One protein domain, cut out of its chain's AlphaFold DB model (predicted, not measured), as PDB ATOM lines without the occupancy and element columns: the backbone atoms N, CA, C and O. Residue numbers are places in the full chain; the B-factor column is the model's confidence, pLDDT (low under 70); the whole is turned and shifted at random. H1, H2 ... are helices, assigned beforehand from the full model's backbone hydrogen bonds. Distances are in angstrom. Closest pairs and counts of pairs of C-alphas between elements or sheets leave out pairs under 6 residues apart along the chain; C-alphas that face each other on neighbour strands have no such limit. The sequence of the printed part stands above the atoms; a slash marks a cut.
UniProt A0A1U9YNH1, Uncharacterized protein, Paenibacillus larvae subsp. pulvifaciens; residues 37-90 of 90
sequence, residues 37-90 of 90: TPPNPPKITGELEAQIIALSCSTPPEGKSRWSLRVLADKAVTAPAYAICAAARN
ATOM      1  N   THR A  37     134.744 188.308 147.937       87.06
ATOM      2  CA  THR A  37     135.088 187.593 149.164       87.06
ATOM      3  C   THR A  37     134.097 187.906 150.282       87.06
ATOM      4  O   THR A  37     133.534 189.010 150.341       87.06
ATOM      5  N   PRO A  38     133.853 186.944 151.190       84.31
ATOM      6  CA  PRO A  38     133.038 187.196 152.363       84.31
ATOM      7  C   PRO A  38     133.681 188.292 153.230       84.31
ATOM      8  O   PRO A  38     134.904 188.359 153.342       84.31
ATOM      9  N   PRO A  39     132.872 189.156 153.872       87.31
ATOM     10  CA  PRO A  39     133.388 190.235 154.716       87.31
ATOM     11  C   PRO A  39     134.143 189.720 155.947       87.31
ATOM     12  O   PRO A  39     135.011 190.418 156.460       87.31
ATOM     13  N   ASN A  40     133.828 188.504 156.396       87.62
ATOM     14  CA  ASN A  40     134.566 187.821 157.447       87.62
ATOM     15  C   ASN A  40     135.404 186.709 156.812       87.62
ATOM     16  O   ASN A  40     134.830 185.882 156.093       87.62
ATOM     17  N   PRO A  41     136.720 186.654 157.080       84.44
ATOM     18  CA  PRO A  41     137.543 185.558 156.596       84.44
ATOM     19  C   PRO A  41     137.056 184.230 157.198       84.44
ATOM     20  O   PRO A  41     136.581 184.205 158.343       84.44
ATOM     21  N   PRO A  42     137.151 183.120 156.448       83.62
ATOM     22  CA  PRO A  42     136.795 181.814 156.973       83.62
ATOM     23  C   PRO A  42     137.727 181.457 158.136       83.62
ATOM     24  O   PRO A  42     138.942 181.629 158.060       83.62
ATOM     25  N   LYS A  43     137.145 180.969 159.235       83.81
ATOM     26  CA  LYS A  43     137.909 180.523 160.414       83.81
ATOM     27  C   LYS A  43     138.678 179.230 160.149       83.81
ATOM     28  O   LYS A  43     139.678 178.969 160.804       83.81
ATOM     29  N   ILE A  44     138.166 178.420 159.228       82.38
ATOM     30  CA  ILE A  44     138.778 177.174 158.792       82.38
ATOM     31  C   ILE A  44     139.463 177.486 157.464       82.38
ATOM     32  O   ILE A  44     138.815 177.929 156.519       82.38
ATOM     33  N   THR A  45     140.785 177.356 157.429       84.81
ATOM     34  CA  THR A  45     141.581 177.545 156.213       84.81
ATOM     35  C   THR A  45     141.601 176.254 155.398       84.81
ATOM     36  O   THR A  45     141.393 175.176 155.950       84.81
ATOM     37  N   GLY A  46     141.912 176.334 154.101       83.19
ATOM     38  CA  GLY A  46     141.968 175.144 153.238       83.19
ATOM     39  C   GLY A  46     142.967 174.078 153.713       83.19
ATOM     40  O   GLY A  46     142.726 172.888 153.548       83.19
ATOM     41  N   GLU A  47     144.057 174.482 154.371       82.94
ATOM     42  CA  GLU A  47     144.993 173.544 154.999       82.94
ATOM     43  C   GLU A  47     144.334 172.781 156.157       82.94
ATOM     44  O   GLU A  47     144.428 171.557 156.229       82.94
ATOM     45  N   LEU A  48     143.611 173.490 157.030       83.56
ATOM     46  CA  LEU A  48     142.889 172.873 158.139       83.56
ATOM     47  C   LEU A  48     141.751 171.971 157.633       83.56
ATOM     48  O   LEU A  48     141.548 170.887 158.175       83.56
ATOM     49  N   GLU A  49     141.046 172.366 156.570       85.62
ATOM     50  CA  GLU A  49     140.042 171.519 155.910       85.62
ATOM     51  C   GLU A  49     140.665 170.223 155.386       85.62
ATOM     52  O   GLU A  49     140.160 169.140 155.683       85.62
ATOM     53  N   ALA A  50     141.791 170.312 154.671       86.69
ATOM     54  CA  ALA A  50     142.494 169.145 154.141       86.69
ATOM     55  C   ALA A  50     142.932 168.180 155.256       86.69
ATOM     56  O   ALA A  50     142.773 166.966 155.121       86.69
ATOM     57  N   GLN A  51     143.413 168.709 156.386       82.81
ATOM     58  CA  GLN A  51     143.776 167.903 157.554       82.81
ATOM     59  C   GLN A  51     142.557 167.202 158.174       82.81
ATOM     60  O   GLN A  51     142.619 166.005 158.457       82.81
ATOM     61  N   ILE A  52     141.436 167.910 158.353       85.69
ATOM     62  CA  ILE A  52     140.200 167.332 158.906       85.69
ATOM     63  C   ILE A  52     139.649 166.237 157.986       85.69
ATOM     64  O   ILE A  52     139.226 165.184 158.472       85.69
ATOM     65  N   ILE A  53     139.674 166.458 156.669       85.81
ATOM     66  CA  ILE A  53     139.247 165.468 155.671       85.81
ATOM     67  C   ILE A  53     140.129 164.221 155.769       85.81
ATOM     68  O   ILE A  53     139.610 163.116 155.913       85.81
ATOM     69  N   ALA A  54     141.453 164.390 155.772       85.81
ATOM     70  CA  ALA A  54     142.390 163.276 155.861       85.81
ATOM     71  C   ALA A  54     142.228 162.474 157.166       85.81
ATOM     72  O   ALA A  54     142.215 161.245 157.131       85.81
ATOM     73  N   LEU A  55     142.025 163.146 158.307       84.75
ATOM     74  CA  LEU A  55     141.719 162.483 159.579       84.75
ATOM     75  C   LEU A  55     140.409 161.693 159.506       84.75
ATOM     76  O   LEU A  55     140.360 160.546 159.942       84.75
ATOM     77  N   SER A  56     139.366 162.275 158.917       84.12
ATOM     78  CA  SER A  56     138.050 161.636 158.798       84.12
ATOM     79  C   SER A  56     138.073 160.383 157.917       84.12
ATOM     80  O   SER A  56     137.273 159.475 158.137       84.12
ATOM     81  N   CYS A  57     138.994 160.321 156.952       85.50
ATOM     82  CA  CYS A  57     139.218 159.155 156.097       85.50
ATOM     83  C   CYS A  57     140.062 158.048 156.759       85.50
ATOM     84  O   CYS A  57     140.191 156.971 156.186       85.50
ATOM     85  N   SER A  58     140.649 158.292 157.935       82.44
ATOM     86  CA  SER A  58     141.488 157.315 158.647       82.44
ATOM     87  C   SER A  58     140.696 156.464 159.651       82.44
ATOM     88  O   SER A  58     139.516 156.715 159.910       82.44
ATOM     89  N   THR A  59     141.335 155.448 160.241       81.69
ATOM     90  CA  THR A  59     140.688 154.555 161.213       81.69
ATOM     91  C   THR A  59     140.242 155.326 162.461       81.69
ATOM     92  O   THR A  59     141.055 156.028 163.073       81.69
ATOM     93  N   PRO A  60     138.967 155.210 162.877       81.12
ATOM     94  CA  PRO A  60     138.491 155.855 164.092       81.12
ATOM     95  C   PRO A  60     139.200 155.284 165.332       81.12
ATOM     96  O   PRO A  60     139.615 154.124 165.334       81.12
ATOM     97  N   PRO A  61     139.346 156.080 166.408       81.25
ATOM     98  CA  PRO A  61     139.990 155.621 167.634       81.25
ATOM     99  C   PRO A  61     139.213 154.471 168.287       81.25
ATOM    100  O   PRO A  61     137.987 154.391 168.168       81.25
ATOM    101  N   GLU A  62     139.937 153.613 169.010       77.31
ATOM    102  CA  GLU A  62     139.383 152.425 169.663       77.31
ATOM    103  C   GLU A  62     138.135 152.742 170.501       77.31
ATOM    104  O   GLU A  62     138.042 153.766 171.184       77.31
ATOM    105  N   GLY A  63     137.141 151.858 170.410       83.06
ATOM    106  CA  GLY A  63     135.855 152.024 171.087       83.06
ATOM    107  C   GLY A  63     134.877 152.976 170.389       83.06
ATOM    108  O   GLY A  63     133.790 153.209 170.920       83.06
ATOM    109  N   LYS A  64     135.205 153.515 169.204       78.31
ATOM    110  CA  LYS A  64     134.276 154.317 168.389       78.31
ATOM    111  C   LYS A  64     134.083 153.709 167.007       78.31
ATOM    112  O   LYS A  64     135.037 153.451 166.288       78.31
ATOM    113  N   SER A  65     132.825 153.559 166.600       79.81
ATOM    114  CA  SER A  65     132.467 153.076 165.261       79.81
ATOM    115  C   SER A  65     132.678 154.115 164.155       79.81
ATOM    116  O   SER A  65     132.698 153.757 162.982       79.81
ATOM    117  N   ARG A  66     132.811 155.405 164.502       82.25
ATOM    118  CA  ARG A  66     133.022 156.509 163.554       82.25
ATOM    119  C   ARG A  66     133.687 157.720 164.203       82.25
ATOM    120  O   ARG A  66     133.606 157.913 165.420       82.25
ATOM    121  N   TRP A  67     134.238 158.597 163.371       85.94
ATOM    122  CA  TRP A  67     134.670 159.929 163.781       85.94
ATOM    123  C   TRP A  67     133.471 160.788 164.202       85.94
ATOM    124  O   TRP A  67     132.585 161.100 163.411       85.94
ATOM    125  N   SER A  68     133.425 161.173 165.478       87.94
ATOM    126  CA  SER A  68     132.488 162.195 165.964       87.94
ATOM    127  C   SER A  68     133.121 163.582 165.857       87.94
ATOM    128  O   SER A  68     134.318 163.706 166.113       87.94
ATOM    129  N   LEU A  69     132.319 164.625 165.611       86.81
ATOM    130  CA  LEU A  69     132.798 166.013 165.510       86.81
ATOM    131  C   LEU A  69     133.693 166.438 166.681       86.81
ATOM    132  O   LEU A  69     134.718 167.072 166.467       86.81
ATOM    133  N   ARG A  70     133.345 166.044 167.913       86.88
ATOM    134  CA  ARG A  70     134.121 166.399 169.112       86.88
ATOM    135  C   ARG A  70     135.533 165.804 169.092       86.88
ATOM    136  O   ARG A  70     136.497 166.496 169.366       86.88
ATOM    137  N   VAL A  71     135.647 164.546 168.673       84.94
ATOM    138  CA  VAL A  71     136.938 163.848 168.538       84.94
ATOM    139  C   VAL A  71     137.773 164.424 167.403       84.94
ATOM    140  O   VAL A  71     138.983 164.546 167.551       84.94
ATOM    141  N   LEU A  72     137.138 164.777 166.281       85.44
ATOM    142  CA  LEU A  72     137.823 165.439 165.172       85.44
ATOM    143  C   LEU A  72     138.366 166.802 165.600       85.44
ATOM    144  O   LEU A  72     139.515 167.099 165.305       85.44
ATOM    145  N   ALA A  73     137.580 167.590 166.337       84.62
ATOM    146  CA  ALA A  73     138.016 168.880 166.860       84.62
ATOM    147  C   ALA A  73     139.212 168.734 167.818       84.62
ATOM    148  O   ALA A  73     140.223 169.406 167.633       84.62
ATOM    149  N   ASP A  74     139.142 167.802 168.774       82.62
ATOM    150  CA  ASP A  74     140.232 167.562 169.731       82.62
ATOM    151  C   ASP A  74     141.523 167.099 169.025       82.62
ATOM    152  O   ASP A  74     142.630 167.538 169.351       82.62
ATOM    153  N   LYS A  75     141.394 166.225 168.019       79.44
ATOM    154  CA  LYS A  75     142.531 165.705 167.244       79.44
ATOM    155  C   LYS A  75     143.116 166.745 166.289       79.44
ATOM    156  O   LYS A  75     144.336 166.814 166.188       79.44
ATOM    157  N   ALA A  76     142.287 167.564 165.644       75.56
ATOM    158  CA  ALA A  76     142.732 168.610 164.723       75.56
ATOM    159  C   ALA A  76     143.521 169.732 165.422       75.56
ATOM    160  O   ALA A  76     144.388 170.335 164.805       75.56
ATOM    161  N   VAL A  77     143.264 169.996 166.710       71.31
ATOM    162  CA  VAL A  77     144.037 170.973 167.506       71.31
ATOM    163  C   VAL A  77     145.370 170.391 167.993       71.31
ATOM    164  O   VAL A  77     146.334 171.125 168.190       71.31
ATOM    165  N   THR A  78     145.430 169.070 168.191       64.88
ATOM    166  CA  THR A  78     146.585 168.390 168.803       64.88
ATOM    167  C   THR A  78     147.596 167.871 167.771       64.88
ATOM    168  O   THR A  78     148.776 167.728 168.085       64.88
ATOM    169  N   ALA A  79     147.161 167.550 166.550       58.28
ATOM    170  CA  ALA A  79     148.021 166.952 165.531       58.28
ATOM    171  C   ALA A  79     148.809 168.018 164.739       58.28
ATOM    172  O   ALA A  79     148.194 168.899 164.140       58.28
ATOM    173  N   PRO A  80     150.152 167.941 164.658       50.69
ATOM    174  CA  PRO A  80     150.915 168.771 163.733       50.69
ATOM    175  C   PRO A  80     150.719 168.289 162.283       50.69
ATOM    176  O   PRO A  80     150.647 167.085 162.023       50.69
ATOM    177  N   ALA A  81     150.703 169.235 161.336       51.53
ATOM    178  CA  ALA A  81     150.396 169.055 159.909       51.53
ATOM    179  C   ALA A  81     151.143 167.906 159.186       51.53
ATOM    180  O   ALA A  81     150.689 167.432 158.147       51.53
ATOM    181  N   TYR A  82     152.268 167.418 159.722       51.16
ATOM    182  CA  TYR A  82     153.093 166.381 159.091       51.16
ATOM    183  C   TYR A  82     152.729 164.932 159.480       51.16
ATOM    184  O   TYR A  82     153.192 163.994 158.834       51.16
ATOM    185  N   ALA A  83     151.921 164.711 160.524       49.66
ATOM    186  CA  ALA A  83     151.695 163.366 161.074       49.66
ATOM    187  C   ALA A  83     150.662 162.525 160.290       49.66
ATOM    188  O   ALA A  83     150.569 161.313 160.483       49.66
ATOM    189  N   ILE A  84     149.888 163.145 159.396       49.88
ATOM    190  CA  ILE A  84     148.689 162.529 158.807       49.88
ATOM    191  C   ILE A  84     149.035 161.613 157.616       49.88
ATOM    192  O   ILE A  84     148.427 160.555 157.458       49.88
ATOM    193  N   CYS A  85     150.092 161.915 156.848       42.00
ATOM    194  CA  CYS A  85     150.569 161.046 155.759       42.00
ATOM    195  C   CYS A  85     151.102 159.682 156.244       42.00
ATOM    196  O   CYS A  85     151.232 158.756 155.445       42.00
ATOM    197  N   ALA A  86     151.417 159.534 157.536       47.34
ATOM    198  CA  ALA A  86     151.899 158.271 158.093       47.34
ATOM    199  C   ALA A  86     150.766 157.268 158.381       47.34
ATOM    200  O   ALA A  86     151.012 156.067 158.335       47.34
ATOM    201  N   ALA A  87     149.537 157.742 158.629       45.66
ATOM    202  CA  ALA A  87     148.392 156.894 158.976       45.66
ATOM    203  C   ALA A  87     147.612 156.359 157.757       45.66
ATOM    204  O   ALA A  87     146.779 155.475 157.916       45.66
ATOM    205  N   ALA A  88     147.887 156.868 156.548       40.31
ATOM    206  CA  ALA A  88     147.250 156.441 155.294       40.31
ATOM    207  C   ALA A  88     148.006 155.313 154.553       40.31
ATOM    208  O   ALA A  88     147.642 154.963 153.433       40.31
ATOM    209  N   ARG A  89     149.068 154.749 155.150       38.34
ATOM    210  CA  ARG A  89     149.741 153.531 154.667       38.34
ATOM    211  C   ARG A  89     149.319 152.333 155.513       38.34
ATOM    212  O   ARG A  89     150.071 151.912 156.387       38.34
ATOM    213  N   ASN A  90     148.122 151.820 155.266       39.38
ATOM    214  CA  ASN A  90     147.801 150.408 155.463       39.38
ATOM    215  C   ASN A  90     146.650 150.028 154.537       39.38
ATOM    216  O   ASN A  90     145.603 150.707 154.625       39.38
TER     217      ASN A  90
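AT A GLANCE: This is residues 37 to 90 of the 90 residues of an uncharacterized protein of Paenibacillus larvae subsp. pulvifaciens (UniProt A0A1U9YNH1). With little regular structure, this is a loose pair of short helices, H1 and H2, set steeply to each other, joined by a long loop; residues 37 to 43 stick out as a free tail. The printed part has 54 residues, 21 of them in H1 and then H2, under half; the class is all helix, with no named strand. It is loose, with a radius of gyration of the C-alphas of 12.7 A, and elongated, spanning 41 by 21 by 17 A.

IN THESE COORDINATES: Find C-alpha 46 at (141.968, 175.144, 153.238); from there H1, residues 46 to 56, runs 15.1 A. H2, residues 69 to 78, runs 14.4 A and ends at C-alpha 78, (146.585, 168.390, 168.803).

HOW THE PARTS SIT: Look at Ile 52 and Ala 76, where H1 and H2 touch: their C-alphas, the closest, are 6.5 A apart. The helices run opposite ways at a steep tilt of 61 degrees. In H1 and H2 every O i to N i+4 pair is within hydrogen-bond range.

THE WHOLE: The C-alphas of Pro 39 and Asn 90, the two farthest apart, are 42.4 A apart. The printed part has no cut. The link from H1 to H2, 12 residues, is long. Residues 78 to 90 have pLDDT under 70.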